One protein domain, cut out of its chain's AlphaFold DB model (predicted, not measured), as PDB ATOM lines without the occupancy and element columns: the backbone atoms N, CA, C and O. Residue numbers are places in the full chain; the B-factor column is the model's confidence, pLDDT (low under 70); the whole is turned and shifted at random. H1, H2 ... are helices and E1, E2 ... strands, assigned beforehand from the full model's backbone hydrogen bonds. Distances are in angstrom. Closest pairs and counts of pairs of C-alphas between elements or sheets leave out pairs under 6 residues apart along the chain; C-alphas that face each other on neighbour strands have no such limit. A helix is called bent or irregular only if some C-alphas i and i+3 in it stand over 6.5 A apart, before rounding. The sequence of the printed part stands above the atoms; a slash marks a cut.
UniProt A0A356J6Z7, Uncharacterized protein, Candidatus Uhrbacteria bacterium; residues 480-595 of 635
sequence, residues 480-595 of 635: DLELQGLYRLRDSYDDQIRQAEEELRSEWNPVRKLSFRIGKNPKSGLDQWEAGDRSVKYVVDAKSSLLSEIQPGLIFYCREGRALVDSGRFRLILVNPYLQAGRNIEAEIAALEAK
ATOM      1  N   ASP A 480     149.419 177.114 235.590       72.69
ATOM      2  CA  ASP A 480     150.274 176.846 234.426       72.69
ATOM      3  C   ASP A 480     149.631 175.822 233.479       72.69
ATOM      4  O   ASP A 480     149.679 175.976 232.257       72.69
ATOM      5  N   LEU A 481     148.993 174.787 234.035       75.88
ATOM      6  CA  LEU A 481     148.268 173.783 233.251       75.88
ATOM      7  C   LEU A 481     146.998 174.371 232.614       75.88
ATOM      8  O   LEU A 481     146.703 174.088 231.450       75.88
ATOM      9  N   GLU A 482     146.270 175.224 233.339       79.31
ATOM     10  CA  GLU A 482     145.102 175.945 232.819       79.31
ATOM     11  C   GLU A 482     145.490 176.886 231.667       79.31
ATOM     12  O   GLU A 482     144.860 176.870 230.606       79.31
ATOM     13  N   LEU A 483     146.591 177.630 231.823       81.31
ATOM     14  CA  LEU A 483     147.149 178.501 230.788       81.31
ATOM     15  C   LEU A 483     147.511 177.714 229.518       81.31
ATOM     16  O   LEU A 483     147.202 178.147 228.406       81.31
ATOM     17  N   GLN A 484     148.106 176.526 229.653       76.75
ATOM     18  CA  GLN A 484     148.371 175.653 228.505       76.75
ATOM     19  C   GLN A 484     147.101 175.145 227.830       76.75
ATOM     20  O   GLN A 484     147.042 175.079 226.597       76.75
ATOM     21  N   GLY A 485     146.080 174.805 228.618       79.00
ATOM     22  CA  GLY A 485     144.750 174.484 228.108       79.00
ATOM     23  C   GLY A 485     144.191 175.618 227.248       79.00
ATOM     24  O   GLY A 485     143.703 175.364 226.145       79.00
ATOM     25  N   LEU A 486     144.341 176.869 227.696       82.25
ATOM     26  CA  LEU A 486     143.926 178.048 226.937       82.25
ATOM     27  C   LEU A 486     144.760 178.294 225.682       82.25
ATOM     28  O   LEU A 486     144.176 178.659 224.669       82.25
ATOM     29  N   TYR A 487     146.074 178.062 225.687       81.31
ATOM     30  CA  TYR A 487     146.870 178.158 224.457       81.31
ATOM     31  C   TYR A 487     146.452 177.113 223.417       81.31
ATOM     32  O   TYR A 487     146.277 177.443 222.248       81.31
ATOM     33  N   ARG A 488     146.212 175.863 223.834       80.44
ATOM     34  CA  ARG A 488     145.683 174.820 222.935       80.44
ATOM     35  C   ARG A 488     144.303 175.183 222.403       80.44
ATOM     36  O   ARG A 488     143.998 174.935 221.233       80.44
ATOM     37  N   LEU A 489     143.460 175.756 223.264       82.69
ATOM     38  CA  LEU A 489     142.164 176.259 222.847       82.69
ATOM     39  C   LEU A 489     142.354 177.394 221.841       82.69
ATOM     40  O   LEU A 489     141.814 177.266 220.759       82.69
ATOM     41  N   ARG A 490     143.175 178.416 222.115       87.38
ATOM     42  CA  ARG A 490     143.495 179.522 221.189       87.38
ATOM     43  C   ARG A 490     143.866 179.003 219.804       87.38
ATOM     44  O   ARG A 490     143.282 179.439 218.818       87.38
ATOM     45  N   ASP A 491     144.787 178.045 219.746       84.06
ATOM     46  CA  ASP A 491     145.323 177.532 218.484       84.06
ATOM     47  C   ASP A 491     144.287 176.717 217.684       84.06
ATOM     48  O   ASP A 491     144.399 176.608 216.466       84.06
ATOM     49  N   SER A 492     143.266 176.159 218.346       86.56
ATOM     50  CA  SER A 492     142.205 175.370 217.699       86.56
ATOM     51  C   SER A 492     140.846 176.073 217.637       86.56
ATOM     52  O   SER A 492     139.936 175.588 216.968       86.56
ATOM     53  N   TYR A 493     140.675 177.203 218.320       90.94
ATOM     54  CA  TYR A 493     139.370 177.807 218.573       90.94
ATOM     55  C   TYR A 493     138.740 178.364 217.303       90.94
ATOM     56  O   TYR A 493     137.566 178.107 217.059       90.94
ATOM     57  N   ASP A 494     139.506 179.049 216.453       87.19
ATOM     58  CA  ASP A 494     138.983 179.578 215.188       87.19
ATOM     59  C   ASP A 494     138.517 178.462 214.245       87.19
ATOM     60  O   ASP A 494     137.493 178.599 213.571       87.19
ATOM     61  N   ASP A 495     139.227 177.332 214.227       87.62
ATOM     62  CA  ASP A 495     138.826 176.151 213.463       87.62
ATOM     63  C   ASP A 495     137.596 175.476 214.086       87.62
ATOM     64  O   ASP A 495     136.670 175.120 213.358       87.62
ATOM     65  N   GLN A 496     137.520 175.373 215.418       90.12
ATOM     66  CA  GLN A 496     136.331 174.875 216.120       90.12
ATOM     67  C   GLN A 496     135.100 175.760 215.863       90.12
ATOM     68  O   GLN A 496     134.005 175.241 215.644       90.12
ATOM     69  N   ILE A 497     135.265 177.087 215.843       90.69
ATOM     70  CA  ILE A 497     134.207 178.049 215.506       90.69
ATOM     71  C   ILE A 497     133.794 177.889 214.044       90.69
ATOM     72  O   ILE A 497     132.599 177.828 213.757       90.69
ATOM     73  N   ARG A 498     134.753 177.779 213.116       89.19
ATOM     74  CA  ARG A 498     134.468 177.554 211.691       89.19
ATOM     75  C   ARG A 498     133.691 176.257 211.485       89.19
ATOM     76  O   ARG A 498     132.656 176.277 210.828       89.19
ATOM     77  N   GLN A 499     134.136 175.168 212.108       89.31
ATOM     78  CA  GLN A 499     133.451 173.882 212.070       89.31
ATOM     79  C   GLN A 499     132.044 173.984 212.673       89.31
ATOM     80  O   GLN A 499     131.094 173.465 212.098       89.31
ATOM     81  N   ALA A 500     131.870 174.683 213.796       88.50
ATOM     82  CA  ALA A 500     130.557 174.879 214.402       88.50
ATOM     83  C   ALA A 500     129.613 175.720 213.517       88.50
ATOM     84  O   ALA A 500     128.415 175.443 213.465       88.50
ATOM     85  N   GLU A 501     130.132 176.715 212.792       90.31
ATOM     86  CA  GLU A 501     129.383 177.505 211.803       90.31
ATOM     87  C   GLU A 501     129.033 176.694 210.541       90.31
ATOM     88  O   GLU A 501     127.975 176.902 209.946       90.31
ATOM     89  N   GLU A 502     129.879 175.747 210.134       87.75
ATOM     90  CA  GLU A 502     129.564 174.781 209.076       87.75
ATOM     91  C   GLU A 502     128.497 173.776 209.533       87.75
ATOM     92  O   GLU A 502     127.509 173.563 208.827       87.75
ATOM     93  N   GLU A 503     128.637 173.216 210.740       87.88
ATOM     94  CA  GLU A 503     127.649 172.319 211.351       87.88
ATOM     95  C   GLU A 503     126.291 173.022 211.528       87.88
ATOM     96  O   GLU A 503     125.255 172.414 211.273       87.88
ATOM     97  N   LEU A 504     126.273 174.321 211.856       88.00
ATOM     98  CA  LEU A 504     125.053 175.138 211.936       88.00
ATOM     99  C   LEU A 504     124.272 175.182 210.607       88.00
ATOM    100  O   LEU A 504     123.051 175.340 210.622       88.00
ATOM    101  N   ARG A 505     124.961 175.047 209.466       84.56
ATOM    102  CA  ARG A 505     124.358 175.026 208.119       84.56
ATOM    103  C   ARG A 505     123.968 173.620 207.657       84.56
ATOM    104  O   ARG A 505     123.335 173.489 206.612       84.56
ATOM    105  N   SER A 506     124.350 172.580 208.398       80.50
ATOM    106  CA  SER A 506     124.067 171.188 208.053       80.50
ATOM    107  C   SER A 506     122.662 170.779 208.491       80.50
ATOM    108  O   SER A 506     122.266 170.971 209.638       80.50
ATOM    109  N   GLU A 507     121.914 170.141 207.591       75.81
ATOM    110  CA  GLU A 507     120.610 169.551 207.924       75.81
ATOM    111  C   GLU A 507     120.741 168.251 208.740       75.81
ATOM    112  O   GLU A 507     119.800 167.851 209.423       75.81
ATOM    113  N   TRP A 508     121.910 167.602 208.702       73.62
ATOM    114  CA  TRP A 508     122.128 166.271 209.282       73.62
ATOM    115  C   TRP A 508     122.550 166.295 210.754       73.62
ATOM    116  O   TRP A 508     122.291 165.336 211.474       73.62
ATOM    117  N   ASN A 509     123.176 167.384 211.208       75.38
ATOM    118  CA  ASN A 509     123.576 167.587 212.599       75.38
ATOM    119  C   ASN A 509     123.048 168.944 213.065       75.38
ATOM    120  O   ASN A 509     123.707 169.954 212.830       75.38
ATOM    121  N   PRO A 510     121.869 168.999 213.705       81.31
ATOM    122  CA  PRO A 510     121.280 170.263 214.117       81.31
ATOM    123  C   PRO A 510     122.085 170.899 215.258       81.31
ATOM    124  O   PRO A 510     121.821 170.691 216.443       81.31
ATOM    125  N   VAL A 511     123.087 171.696 214.891       90.50
ATOM    126  CA  VAL A 511     123.737 172.655 215.782       90.50
ATOM    127  C   VAL A 511     122.910 173.938 215.798       90.50
ATOM    128  O   VAL A 511     122.307 174.338 214.798       90.50
ATOM    129  N   ARG A 512     122.843 174.587 216.960       91.38
ATOM    130  CA  ARG A 512     122.181 175.875 217.162       91.38
ATOM    131  C   ARG A 512     123.097 176.830 217.890       91.38
ATOM    132  O   ARG A 512     123.753 176.458 218.855       91.38
ATOM    133  N   LYS A 513     123.073 178.084 217.458       93.25
ATOM    134  CA  LYS A 513     123.726 179.192 218.148       93.25
ATOM    135  C   LYS A 513     122.703 179.852 219.072       93.25
ATOM    136  O   LYS A 513     121.766 180.487 218.594       93.25
ATOM    137  N   LEU A 514     122.829 179.631 220.378       93.56
ATOM    138  CA  LEU A 514     121.818 179.989 221.378       93.56
ATOM    139  C   LEU A 514     122.411 180.877 222.471       93.56
ATOM    140  O   LEU A 514     123.548 180.682 222.884       93.56
ATOM    141  N   SER A 515     121.613 181.822 222.969       93.19
ATOM    142  CA  SER A 515     121.885 182.535 224.218       93.19
ATOM    143  C   SER A 515     120.818 182.170 225.238       93.19
ATOM    144  O   SER A 515     119.627 182.132 224.911       93.19
ATOM    145  N   PHE A 516     121.252 181.864 226.455       93.56
ATOM    146  CA  PHE A 516     120.397 181.295 227.487       93.56
ATOM    147  C   PHE A 516     119.967 182.341 228.513       93.56
ATOM    148  O   PHE A 516     120.673 183.306 228.809       93.56
ATOM    149  N   ARG A 517     118.794 182.109 229.098       92.50
ATOM    150  CA  ARG A 517     118.282 182.812 230.276       92.50
ATOM    151  C   ARG A 517     117.782 181.800 231.298       92.50
ATOM    152  O   ARG A 517     117.484 180.658 230.951       92.50
ATOM    153  N   ILE A 518     117.636 182.235 232.541       92.12
ATOM    154  CA  ILE A 518     117.043 181.400 233.584       92.12
ATOM    155  C   ILE A 518     115.522 181.400 233.403       92.12
ATOM    156  O   ILE A 518     114.874 182.446 233.460       92.12
ATOM    157  N   GLY A 519     114.962 180.222 233.149       88.31
ATOM    158  CA  GLY A 519     113.527 179.955 233.163       88.31
ATOM    159  C   GLY A 519     113.165 178.938 234.240       88.31
ATOM    160  O   GLY A 519     114.023 178.443 234.964       88.31
ATOM    161  N   LYS A 520     111.877 178.601 234.335       85.94
ATOM    162  CA  LYS A 520     111.369 177.601 235.282       85.94
ATOM    163  C   LYS A 520     110.958 176.334 234.546       85.94
ATOM    164  O   LYS A 520     110.207 176.396 233.571       85.94
ATOM    165  N   ASN A 521     111.412 175.182 235.031       81.75
ATOM    166  CA  ASN A 521     110.964 173.893 234.530       81.75
ATOM    167  C   ASN A 521     109.458 173.731 234.813       81.75
ATOM    168  O   ASN A 521     109.055 173.771 235.977       81.75
ATOM    169  N   PRO A 522     108.610 173.514 233.795       73.94
ATOM    170  CA  PRO A 522     107.159 173.495 233.980       73.94
ATOM    171  C   PRO A 522     106.655 172.296 234.799       73.94
ATOM    172  O   PRO A 522     105.526 172.331 235.278       73.94
ATOM    173  N   LYS A 523     107.465 171.238 234.965       78.81
ATOM    174  CA  LYS A 523     107.108 170.040 235.736       78.81
ATOM    175  C   LYS A 523     107.627 170.085 237.175       78.81
ATOM    176  O   LYS A 523     106.914 169.656 238.075       78.81
ATOM    177  N   SER A 524     108.860 170.551 237.393       82.62
ATOM    178  CA  SER A 524     109.500 170.550 238.721       82.62
ATOM    179  C   SER A 524     109.530 171.912 239.419       82.62
ATOM    180  O   SER A 524     109.794 171.962 240.614       82.62
ATOM    181  N   GLY A 525     109.297 173.017 238.702       82.69
ATOM    182  CA  GLY A 525     109.399 174.379 239.239       82.69
ATOM    183  C   GLY A 525     110.830 174.856 239.529       82.69
ATOM    184  O   GLY A 525     111.009 175.971 240.018       82.69
ATOM    185  N   LEU A 526     111.849 174.044 239.230       87.50
ATOM    186  CA  LEU A 526     113.257 174.401 239.415       87.50
ATOM    187  C   LEU A 526     113.748 175.349 238.317       87.50
ATOM    188  O   LEU A 526     113.213 175.353 237.206       87.50
ATOM    189  N   ASP A 527     114.771 176.139 238.638       91.00
ATOM    190  CA  ASP A 527     115.466 176.966 237.655       91.00
ATOM    191  C   ASP A 527     116.182 176.092 236.622       91.00
ATOM    192  O   ASP A 527     116.782 175.071 236.955       91.00
ATOM    193  N   GLN A 528     116.095 176.488 235.357       91.12
ATOM    194  CA  GLN A 528     116.775 175.828 234.249       91.12
ATOM    195  C   GLN A 528     117.237 176.863 233.225       91.12
ATOM    196  O   GLN A 528     116.565 177.873 233.002       91.12
ATOM    197  N   TRP A 529     118.356 176.590 232.561       94.25
ATOM    198  CA  TRP A 529     118.810 177.397 231.435       94.25
ATOM    199  C   TRP A 529     117.970 177.080 230.205       94.25
ATOM    200  O   TRP A 529     117.971 175.946 229.719       94.25
ATOM    201  N   GLU A 530     117.247 178.079 229.705       92.88
ATOM    202  CA  GLU A 530     116.429 177.959 228.505       92.88
ATOM    203  C   GLU A 530     116.714 179.064 227.479       92.88
ATOM    204  O   GLU A 530     117.085 180.185 227.824       92.88
ATOM    205  N   ALA A 531     116.516 178.740 226.204       92.75
ATOM    206  CA  ALA A 531     116.609 179.639 225.058       92.75
ATOM    207  C   ALA A 531     115.428 179.398 224.101       92.75
ATOM    208  O   ALA A 531     114.690 178.423 224.243       92.75
ATOM    209  N   GLY A 532     115.249 180.274 223.111       90.19
ATOM    210  CA  GLY A 532     114.167 180.178 222.126       90.19
ATOM    211  C   GLY A 532     112.933 181.016 222.473       90.19
ATOM    212  O   GLY A 532     112.989 181.942 223.288       90.19
ATOM    213  N   ASP A 533     111.814 180.717 221.822       88.31
ATOM    214  CA  ASP A 533     110.599 181.529 221.843       88.31
ATOM    215  C   ASP A 533     109.357 180.723 222.275       88.31
ATOM    216  O   ASP A 533     109.447 179.717 222.980       88.31
ATOM    217  N   ARG A 534     108.157 181.215 221.937       84.81
ATOM    218  CA  ARG A 534     106.892 180.548 222.289       84.81
ATOM    219  C   ARG A 534     106.596 179.310 221.439       84.81
ATOM    220  O   ARG A 534     105.699 178.559 221.808       84.81
ATOM    221  N   SER A 535     107.303 179.112 220.329       86.88
ATOM    222  CA  SER A 535     107.121 177.998 219.395       86.88
ATOM    223  C   SER A 535     108.160 176.894 219.602       86.88
ATOM    224  O   SER A 535     107.813 175.714 219.572       86.88
ATOM    225  N   VAL A 536     109.413 177.248 219.898       90.75
ATOM    226  CA  VAL A 536     110.475 176.285 220.213       90.75
ATOM    227  C   VAL A 536     111.285 176.785 221.397       90.75
ATOM    228  O   VAL A 536     111.848 177.876 221.358       90.75
ATOM    229  N   LYS A 537     111.379 175.957 222.438       92.56
ATOM    230  CA  LYS A 537     112.264 176.168 223.580       92.56
ATOM    231  C   LYS A 537     113.396 175.152 223.580       92.56
ATOM    232  O   LYS A 537     113.166 173.953 223.447       92.56
ATOM    233  N   TYR A 538     114.601 175.635 223.820       94.44
ATOM    234  CA  TYR A 538     115.789 174.824 224.037       94.44
ATOM    235  C   TYR A 538     116.142 174.864 225.516       94.44
ATOM    236  O   TYR A 538     116.167 175.945 226.094       94.44
ATOM    237  N   VAL A 539     116.400 173.717 226.132       93.44
ATOM    238  CA  VAL A 539     116.794 173.622 227.543       93.44
ATOM    239  C   VAL A 539     118.131 172.915 227.626       93.44
ATOM    240  O   VAL A 539     118.323 171.884 226.987       93.44
ATOM    241  N   VAL A 540     119.058 173.472 228.395       93.00
ATOM    242  CA  VAL A 540     120.383 172.873 228.573       93.00
ATOM    243  C   VAL A 540     120.252 171.553 229.324       93.00
ATOM    244  O   VAL A 540     119.553 171.472 230.335       93.00
ATOM    245  N   ASP A 541     120.931 170.516 228.843       90.56
ATOM    246  CA  ASP A 541     121.044 169.259 229.580       90.56
ATOM    247  C   ASP A 541     121.746 169.495 230.929       90.56
ATOM    248  O   ASP A 541     122.854 170.028 230.985       90.56
ATOM    249  N   ALA A 542     121.124 169.060 232.027       85.69
ATOM    250  CA  ALA A 542     121.688 169.164 233.373       85.69
ATOM    251  C   ALA A 542     123.020 168.405 233.537       85.69
ATOM    252  O   ALA A 542     123.724 168.617 234.519       85.69
ATOM    253  N   LYS A 543     123.363 167.517 232.594       86.44
ATOM    254  CA  LYS A 543     124.648 166.804 232.542       86.44
ATOM    255  C   LYS A 543     125.697 167.471 231.646       86.44
ATOM    256  O   LYS A 543     126.750 166.877 231.426       86.44
ATOM    257  N   SER A 544     125.421 168.651 231.090       87.94
ATOM    258  CA  SER A 544     126.385 169.356 230.244       87.94
ATOM    259  C   SER A 544     127.648 169.712 231.031       87.94
ATOM    260  O   SER A 544     127.565 170.250 232.135       87.94
ATOM    261  N   SER A 545     128.818 169.458 230.441       84.19
ATOM    262  CA  SER A 545     130.111 169.843 231.020       84.19
ATOM    263  C   SER A 545     130.278 171.358 231.132       84.19
ATOM    264  O   SER A 545     131.037 171.810 231.977       84.19
ATOM    265  N   LEU A 546     129.546 172.136 230.326       87.44
ATOM    266  CA  LEU A 546     129.611 173.598 230.333       87.44
ATOM    267  C   LEU A 546     128.534 174.243 231.214       87.44
ATOM    268  O   LEU A 546     128.392 175.460 231.198       87.44
ATOM    269  N   LEU A 547     127.756 173.476 231.990       87.94
ATOM    270  CA  LEU A 547     126.622 174.017 232.754       87.94
ATOM    271  C   LEU A 547     127.022 175.160 233.710       87.94
ATOM    272  O   LEU A 547     126.254 176.109 233.867       87.94
ATOM    273  N   SER A 548     128.209 175.082 234.322       85.38
ATOM    274  CA  SER A 548     128.765 176.116 235.211       85.38
ATOM    275  C   SER A 548     129.284 177.357 234.477       85.38
ATOM    276  O   SER A 548     129.434 178.405 235.098       85.38
ATOM    277  N   GLU A 549     129.549 177.252 233.174       85.69
ATOM    278  CA  GLU A 549     130.066 178.342 232.335       85.69
ATOM    279  C   GLU A 549     128.937 179.160 231.685       85.69
ATOM    280  O   GLU A 549     129.163 180.262 231.184       85.69
ATOM    281  N   ILE A 550     127.696 178.659 231.703       88.31
ATOM    282  CA  ILE A 550     126.556 179.353 231.099       88.31
ATOM    283  C   ILE A 550     126.163 180.554 231.952       88.31
ATOM    284  O   ILE A 550     125.771 180.428 233.111       88.31
ATOM    285  N   GLN A 551     126.201 181.728 231.329       88.31
ATOM    286  CA  GLN A 551     125.759 182.986 231.919       88.31
ATOM    287  C   GLN A 551     124.807 183.719 230.967       88.31
ATOM    288  O   GLN A 551     124.880 183.527 229.746       88.31
ATOM    289  N   PRO A 552     123.909 184.578 231.487       86.56
ATOM    290  CA  PRO A 552     123.009 185.352 230.644       86.56
ATOM    291  C   PRO A 552     123.798 186.246 229.682       86.56
ATOM    292  O   PRO A 552     124.735 186.926 230.087       86.56
ATOM    293  N   GLY A 553     123.400 186.265 228.410       83.56
ATOM    294  CA  GLY A 553     124.025 187.105 227.382       83.56
ATOM    295  C   GLY A 553     125.236 186.484 226.679       83.56
ATOM    296  O   GLY A 553     125.623 186.978 225.622       83.56
ATOM    297  N   LEU A 554     125.781 185.372 227.183       90.44
ATOM    298  CA  LEU A 554     126.756 184.579 226.436       90.44
ATOM    299  C   LEU A 554     126.046 183.751 225.359       90.44
ATOM    300  O   LEU A 554     124.888 183.348 225.516       90.44
ATOM    301  N   ILE A 555     126.735 183.529 224.243       92.31
ATOM    302  CA  ILE A 555     126.231 182.760 223.106       92.31
ATOM    303  C   ILE A 555     127.032 181.465 223.027       92.31
ATOM    304  O   ILE A 555     128.253 181.497 223.108       92.31
ATOM    305  N   PHE A 556     126.357 180.340 222.820       94.38
ATOM    306  CA  PHE A 556     126.984 179.032 222.677       94.38
ATOM    307  C   PHE A 556     126.504 178.331 221.409       94.38
ATOM    308  O   PHE A 556     125.325 178.408 221.051       94.38
ATOM    309  N   TYR A 557     127.402 177.593 220.764       94.44
ATOM    310  CA  TYR A 557     127.033 176.537 219.832       94.44
ATOM    311  C   TYR A 557     126.624 175.309 220.637       94.44
ATOM    312  O   TYR A 557     127.330 174.856 221.543       94.44
ATOM    313  N   CYS A 558     125.442 174.800 220.324       94.12
ATOM    314  CA  CYS A 558     124.798 173.734 221.059       94.12
ATOM    315  C   CYS A 558     124.347 172.657 220.086       94.12
ATOM    316  O   CYS A 558     123.712 172.967 219.080       94.12
ATOM    317  N   ARG A 559     124.625 171.393 220.397       92.56
ATOM    318  CA  ARG A 559     124.054 170.268 219.648       92.56
ATOM    319  C   ARG A 559     122.650 170.002 220.164       92.56
ATOM    320  O   ARG A 559     122.461 169.867 221.377       92.56
ATOM    321  N   GLU A 560     121.670 169.944 219.268       91.62
ATOM    322  CA  GLU A 560     120.337 169.481 219.636       91.62
ATOM    323  C   GLU A 560     120.405 168.000 220.018       91.62
ATOM    324  O   GLU A 560     120.878 167.144 219.274       91.62
ATOM    325  N   GLY A 561     119.946 167.714 221.226       86.44
ATOM    326  CA  GLY A 561     119.671 166.377 221.702       86.44
ATOM    327  C   GLY A 561     118.218 165.998 221.435       86.44
ATOM    328  O   GLY A 561     117.582 166.399 220.460       86.44
ATOM    329  N   ARG A 562     117.658 165.193 222.335       86.50
ATOM    330  CA  ARG A 562     116.293 164.686 222.192       86.50
ATOM    331  C   ARG A 562     115.251 165.790 222.421       86.50
ATOM    332  O   ARG A 562     115.309 166.520 223.411       86.50
ATOM    333  N   ALA A 563     114.227 165.827 221.568       87.50
ATOM    334  CA  ALA A 563     112.998 166.568 221.841       87.50
ATOM    335  C   ALA A 563     112.231 165.913 223.007       87.50
ATOM    336  O   ALA A 563     111.843 164.744 222.940       87.50
ATOM    337  N   LEU A 564     112.035 166.662 224.091       86.25
ATOM    338  CA  LEU A 564     111.281 166.231 225.269       86.25
ATOM    339  C   LEU A 564     109.772 166.383 225.076       86.25
ATOM    340  O   LEU A 564     109.002 165.600 225.629       86.25
ATOM    341  N   VAL A 565     109.359 167.392 224.310       86.62
ATOM    342  CA  VAL A 565     107.959 167.674 223.973       86.62
ATOM    343  C   VAL A 565     107.902 168.107 222.512       86.62
ATOM    344  O   VAL A 565     108.671 168.976 222.113       86.62
ATOM    345  N   ASP A 566     106.994 167.527 221.728       87.12
ATOM    346  CA  ASP A 566     106.726 167.932 220.345       87.12
ATOM    347  C   ASP A 566     105.225 167.802 220.065       87.12
ATOM    348  O   ASP A 566     104.699 166.700 219.918       87.12
ATOM    349  N   SER A 567     104.507 168.924 220.088       84.56
ATOM    350  CA  SER A 567     103.048 168.959 219.924       84.56
ATOM    351  C   SER A 567     102.614 169.599 218.600       84.56
ATOM    352  O   SER A 567     101.475 170.057 218.482       84.56
ATOM    353  N   GLY A 568     103.532 169.741 217.635       80.81
ATOM    354  CA  GLY A 568     103.322 170.412 216.343       80.81
ATOM    355  C   GLY A 568     103.188 171.943 216.410       80.81
ATOM    356  O   GLY A 568     103.615 172.634 215.492       80.81
ATOM    357  N   ARG A 569     102.636 172.495 217.500       85.62
ATOM    358  CA  ARG A 569     102.588 173.948 217.786       85.62
ATOM    359  C   ARG A 569     103.680 174.423 218.747       85.62
ATOM    360  O   ARG A 569     103.911 175.624 218.846       85.62
ATOM    361  N   PHE A 570     104.301 173.496 219.477       87.31
ATOM    362  CA  PHE A 570     105.346 173.775 220.454       87.31
ATOM    363  C   PHE A 570     106.353 172.624 220.512       87.31
ATOM    364  O   PHE A 570     105.948 171.458 220.545       87.31
ATOM    365  N   ARG A 571     107.649 172.949 220.570       90.00
ATOM    366  CA  ARG A 571     108.731 171.974 220.777       90.00
ATOM    367  C   ARG A 571     109.615 172.372 221.955       90.00
ATOM    368  O   ARG A 571     109.990 173.533 222.081       90.00
ATOM    369  N   LEU A 572     109.971 171.403 222.794       90.12
ATOM    370  CA  LEU A 572     110.965 171.538 223.860       90.12
ATOM    371  C   LEU A 572     112.124 170.589 223.566       90.12
ATOM    372  O   LEU A 572     111.933 169.374 223.582       90.12
ATOM    373  N   ILE A 573     113.311 171.123 223.309       92.75
ATOM    374  CA  ILE A 573     114.477 170.357 222.857       92.75
ATOM    375  C   ILE A 573     115.584 170.465 223.900       92.75
ATOM    376  O   ILE A 573     115.918 171.566 224.333       92.75
ATOM    377  N   LEU A 574     116.154 169.331 224.312       93.12
ATOM    378  CA  LEU A 574     117.383 169.360 225.102       93.12
ATOM    379  C   LEU A 574     118.549 169.739 224.209       93.12
ATOM    380  O   LEU A 574     118.676 169.202 223.115       93.12
ATOM    381  N   VAL A 575     119.415 170.622 224.682       94.31
ATOM    382  CA  VAL A 575     120.626 171.011 223.965       94.31
ATOM    383  C   VAL A 575     121.844 170.820 224.848       94.31
ATOM    384  O   VAL A 575     121.787 171.057 226.055       94.31
ATOM    385  N   ASN A 576     122.950 170.399 224.242       93.25
ATOM    386  CA  ASN A 576     124.237 170.333 224.919       93.25
ATOM    387  C   ASN A 576     125.158 171.429 224.354       93.25
ATOM    388  O   ASN A 576     125.608 171.294 223.209       93.25
ATOM    389  N   PRO A 577     125.386 172.532 225.089       93.38
ATOM    390  CA  PRO A 577     126.382 173.524 224.707       93.38
ATOM    391  C   PRO A 577     127.765 172.877 224.726       93.38
ATOM    392  O   PRO A 577     128.093 172.134 225.650       93.38
ATOM    393  N   TYR A 578     128.563 173.149 223.696       91.06
ATOM    394  CA  TYR A 578     129.908 172.575 223.573       91.06
ATOM    395  C   TYR A 578     130.983 173.597 223.195       91.06
ATOM    396  O   TYR A 578     132.162 173.301 223.350       91.06
ATOM    397  N   LEU A 579     130.604 174.790 222.726       90.75
ATOM    398  CA  LEU A 579     131.549 175.848 222.372       90.75
ATOM    399  C   LEU A 579     130.924 177.223 222.620       90.75
ATOM    400  O   LEU A 579     129.867 177.529 222.070       90.75
ATOM    401  N   GLN A 580     131.562 178.064 223.432       92.31
ATOM    402  CA  GLN A 580     131.147 179.456 223.609       92.31
ATOM    403  C   GLN A 580     131.573 180.282 222.392       92.31
ATOM    404  O   GLN A 580     132.728 180.235 221.990       92.31
ATOM    405  N   ALA A 581     130.660 181.062 221.820       88.94
ATOM    406  CA  ALA A 581     130.956 181.998 220.746       88.94
ATOM    407  C   ALA A 581     131.488 183.321 221.316       88.94
ATOM    408  O   ALA A 581     130.927 183.871 222.264       88.94
ATOM    409  N   GLY A 582     132.539 183.864 220.698       86.12
ATOM    410  CA  GLY A 582     133.107 185.162 221.082       86.12
ATOM    411  C   GLY A 582     133.868 185.168 222.414       86.12
ATOM    412  O   GLY A 582     134.046 186.237 222.995       86.12
ATOM    413  N   ARG A 583     134.311 184.004 222.909       89.38
ATOM    414  CA  ARG A 583     135.245 183.897 224.039       89.38
ATOM    415  C   ARG A 583     136.541 184.653 223.724       89.38
ATOM    416  O   ARG A 583     137.113 184.471 222.651       89.38
ATOM    417  N   ASN A 584     136.994 185.502 224.646       88.69
ATOM    418  CA  ASN A 584     138.225 186.275 224.488       88.69
ATOM    419  C   ASN A 584     139.395 185.524 225.135       88.69
ATOM    420  O   ASN A 584     139.802 185.831 226.254       88.69
ATOM    421  N   ILE A 585     139.902 184.522 224.416       88.19
ATOM    422  CA  ILE A 585     140.944 183.621 224.923       88.19
ATOM    423  C   ILE A 585     142.225 184.395 225.268       88.19
ATOM    424  O   ILE A 585     142.834 184.119 226.291       88.19
ATOM    425  N   GLU A 586     142.585 185.421 224.491       87.19
ATOM    426  CA  GLU A 586     143.758 186.270 224.762       87.19
ATOM    427  C   GLU A 586     143.656 187.020 226.098       87.19
ATOM    428  O   GLU A 586     144.635 187.130 226.833       87.19
ATOM    429  N   ALA A 587     142.465 187.511 226.456       87.62
ATOM    430  CA  ALA A 587     142.265 188.171 227.745       87.62
ATOM    431  C   ALA A 587     142.338 187.184 228.922       87.62
ATOM    432  O   ALA A 587     142.850 187.539 229.984       87.62
ATOM    433  N   GLU A 588     141.848 185.954 228.742       88.75
ATOM    434  CA  GLU A 588     141.947 184.894 229.752       88.75
ATOM    435  C   GLU A 588     143.397 184.420 229.935       88.75
ATOM    436  O   GLU A 588     143.851 184.292 231.073       88.75
ATOM    437  N   ILE A 589     144.141 184.261 228.833       86.56
ATOM    438  CA  ILE A 589     145.589 184.002 228.825       86.56
ATOM    439  C   ILE A 589     146.314 185.101 229.608       86.56
ATOM    440  O   ILE A 589     147.000 184.798 230.579       86.56
ATOM    441  N   ALA A 590     146.107 186.375 229.261       85.62
ATOM    442  CA  ALA A 590     146.775 187.495 229.926       85.62
ATOM    443  C   ALA A 590     146.442 187.579 231.430       85.62
ATOM    444  O   ALA A 590     147.298 187.924 232.249       85.62
ATOM    445  N   ALA A 591     145.204 187.249 231.817       86.19
ATOM    446  CA  ALA A 591     144.794 187.212 233.218       86.19
ATOM    447  C   ALA A 591     145.479 186.076 233.998       86.19
ATOM    448  O   ALA A 591     145.881 186.283 235.146       86.19
ATOM    449  N   LEU A 592     145.628 184.896 233.392       85.00
ATOM    450  CA  LEU A 592     146.349 183.769 233.987       85.00
ATOM    451  C   LEU A 592     147.857 184.013 234.040       85.00
ATOM    452  O   LEU A 592     148.458 183.792 235.086       85.00
ATOM    453  N   GLU A 593     148.458 184.568 232.986       83.62
ATOM    454  CA  GLU A 593     149.866 184.981 232.978       83.62
ATOM    455  C   GLU A 593     150.172 185.982 234.101       83.62
ATOM    456  O   GLU A 593     151.204 185.876 234.763       83.62
ATOM    457  N   ALA A 594     149.269 186.931 234.369       82.88
ATOM    458  CA  ALA A 594     149.420 187.874 235.474       82.88
ATOM    459  C   ALA A 594     149.342 187.192 236.853       82.88
ATOM    460  O   ALA A 594     150.095 187.566 237.752       82.88
ATOM    461  N   LYS A 595     148.469 186.186 237.021       83.69
ATOM    462  CA  LYS A 595     148.380 185.387 238.258       83.69
ATOM    463  C   LYS A 595     149.639 184.555 238.479       83.69
ATOM    464  O   LYS A 595     150.221 184.636 239.555       83.69
TER     465      LYS A 595
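AT A GLANCE: This is residues 480 to 595 of the 635 residues of an uncharacterized protein of Candidatus Uhrbacteria bacterium (UniProt A0A356J6Z7). One six-stranded sheet folds back on itself into two leaves, E1 E5 facing E4 E3 E2 with E6 as hinge; at one end of the elongated whole, H2 and H1a, the first arm of a bent helix, lie side by side away from the sheet. The second arm, H1b, packs on E1, E5 and E6. The printed part has 116 residues with two named helices and six strands, ordered H1 E1 E2 E3 E4 E5 E6 H2; the class is mixed, and so is the sheet, E1 E5 E6 E4 E3 E2. It is only just compact, close to loose, with a radius of gyration of the C-alphas of 16.0 A and spans of 50 by 33 by 21 A.

IN THESE COORDINATES: H1, residues 480 to 504, begins at C-alpha 480 (150.274, 176.846, 234.426). Assigned as one helix by its hydrogen bonds, it is bent: C-alphas 491 and 494 are 7.4 A apart. Its arms are H1a, 480 to 491, 16.7 A, and H1b, 494 to 504, 15.0 A. E1 is 511 to 515, E2 517 to 520, E3 527 to 532, E4 536 to 540, E5 555 to 566, 24.7 A, and E6 571 to 581, 24.4 A. H2, 585 to 595, ends at C-alpha 595 (148.380, 185.387, 238.258).

HOW THE PARTS SIT: E1 is antiparallel to E5, N 512 to O 558 2.8 A. E5 and E6 form a hairpin, N 561 to O 574 2.7 A. E6 is parallel to E4, N 537 to O 571 2.8 A. E2 E3 E4 are a meander, successive antiparallel neighbours, with N 519 to O 528 and N 531 to O 538 both 2.8 A. H1b is on the sheet, height 9.3 A; its Leu 504 and Val 511 of E1 have the closest C-alphas, 4.8 A. H1a touches H2, closest C-alphas Leu 483 and Ile 589, 6.0 A, at a shallow tilt of 18 degrees, opposite ways. In H1a, H1b and H2 every O i to N i+4 pair is within hydrogen-bond range.

THE WHOLE: The C-alphas farthest apart, Gly 568 and Ala 594, are 52.9 A apart. The printed part has no cut; E4 to E5 is the long link. No printed residue is under 70 in pLDDT.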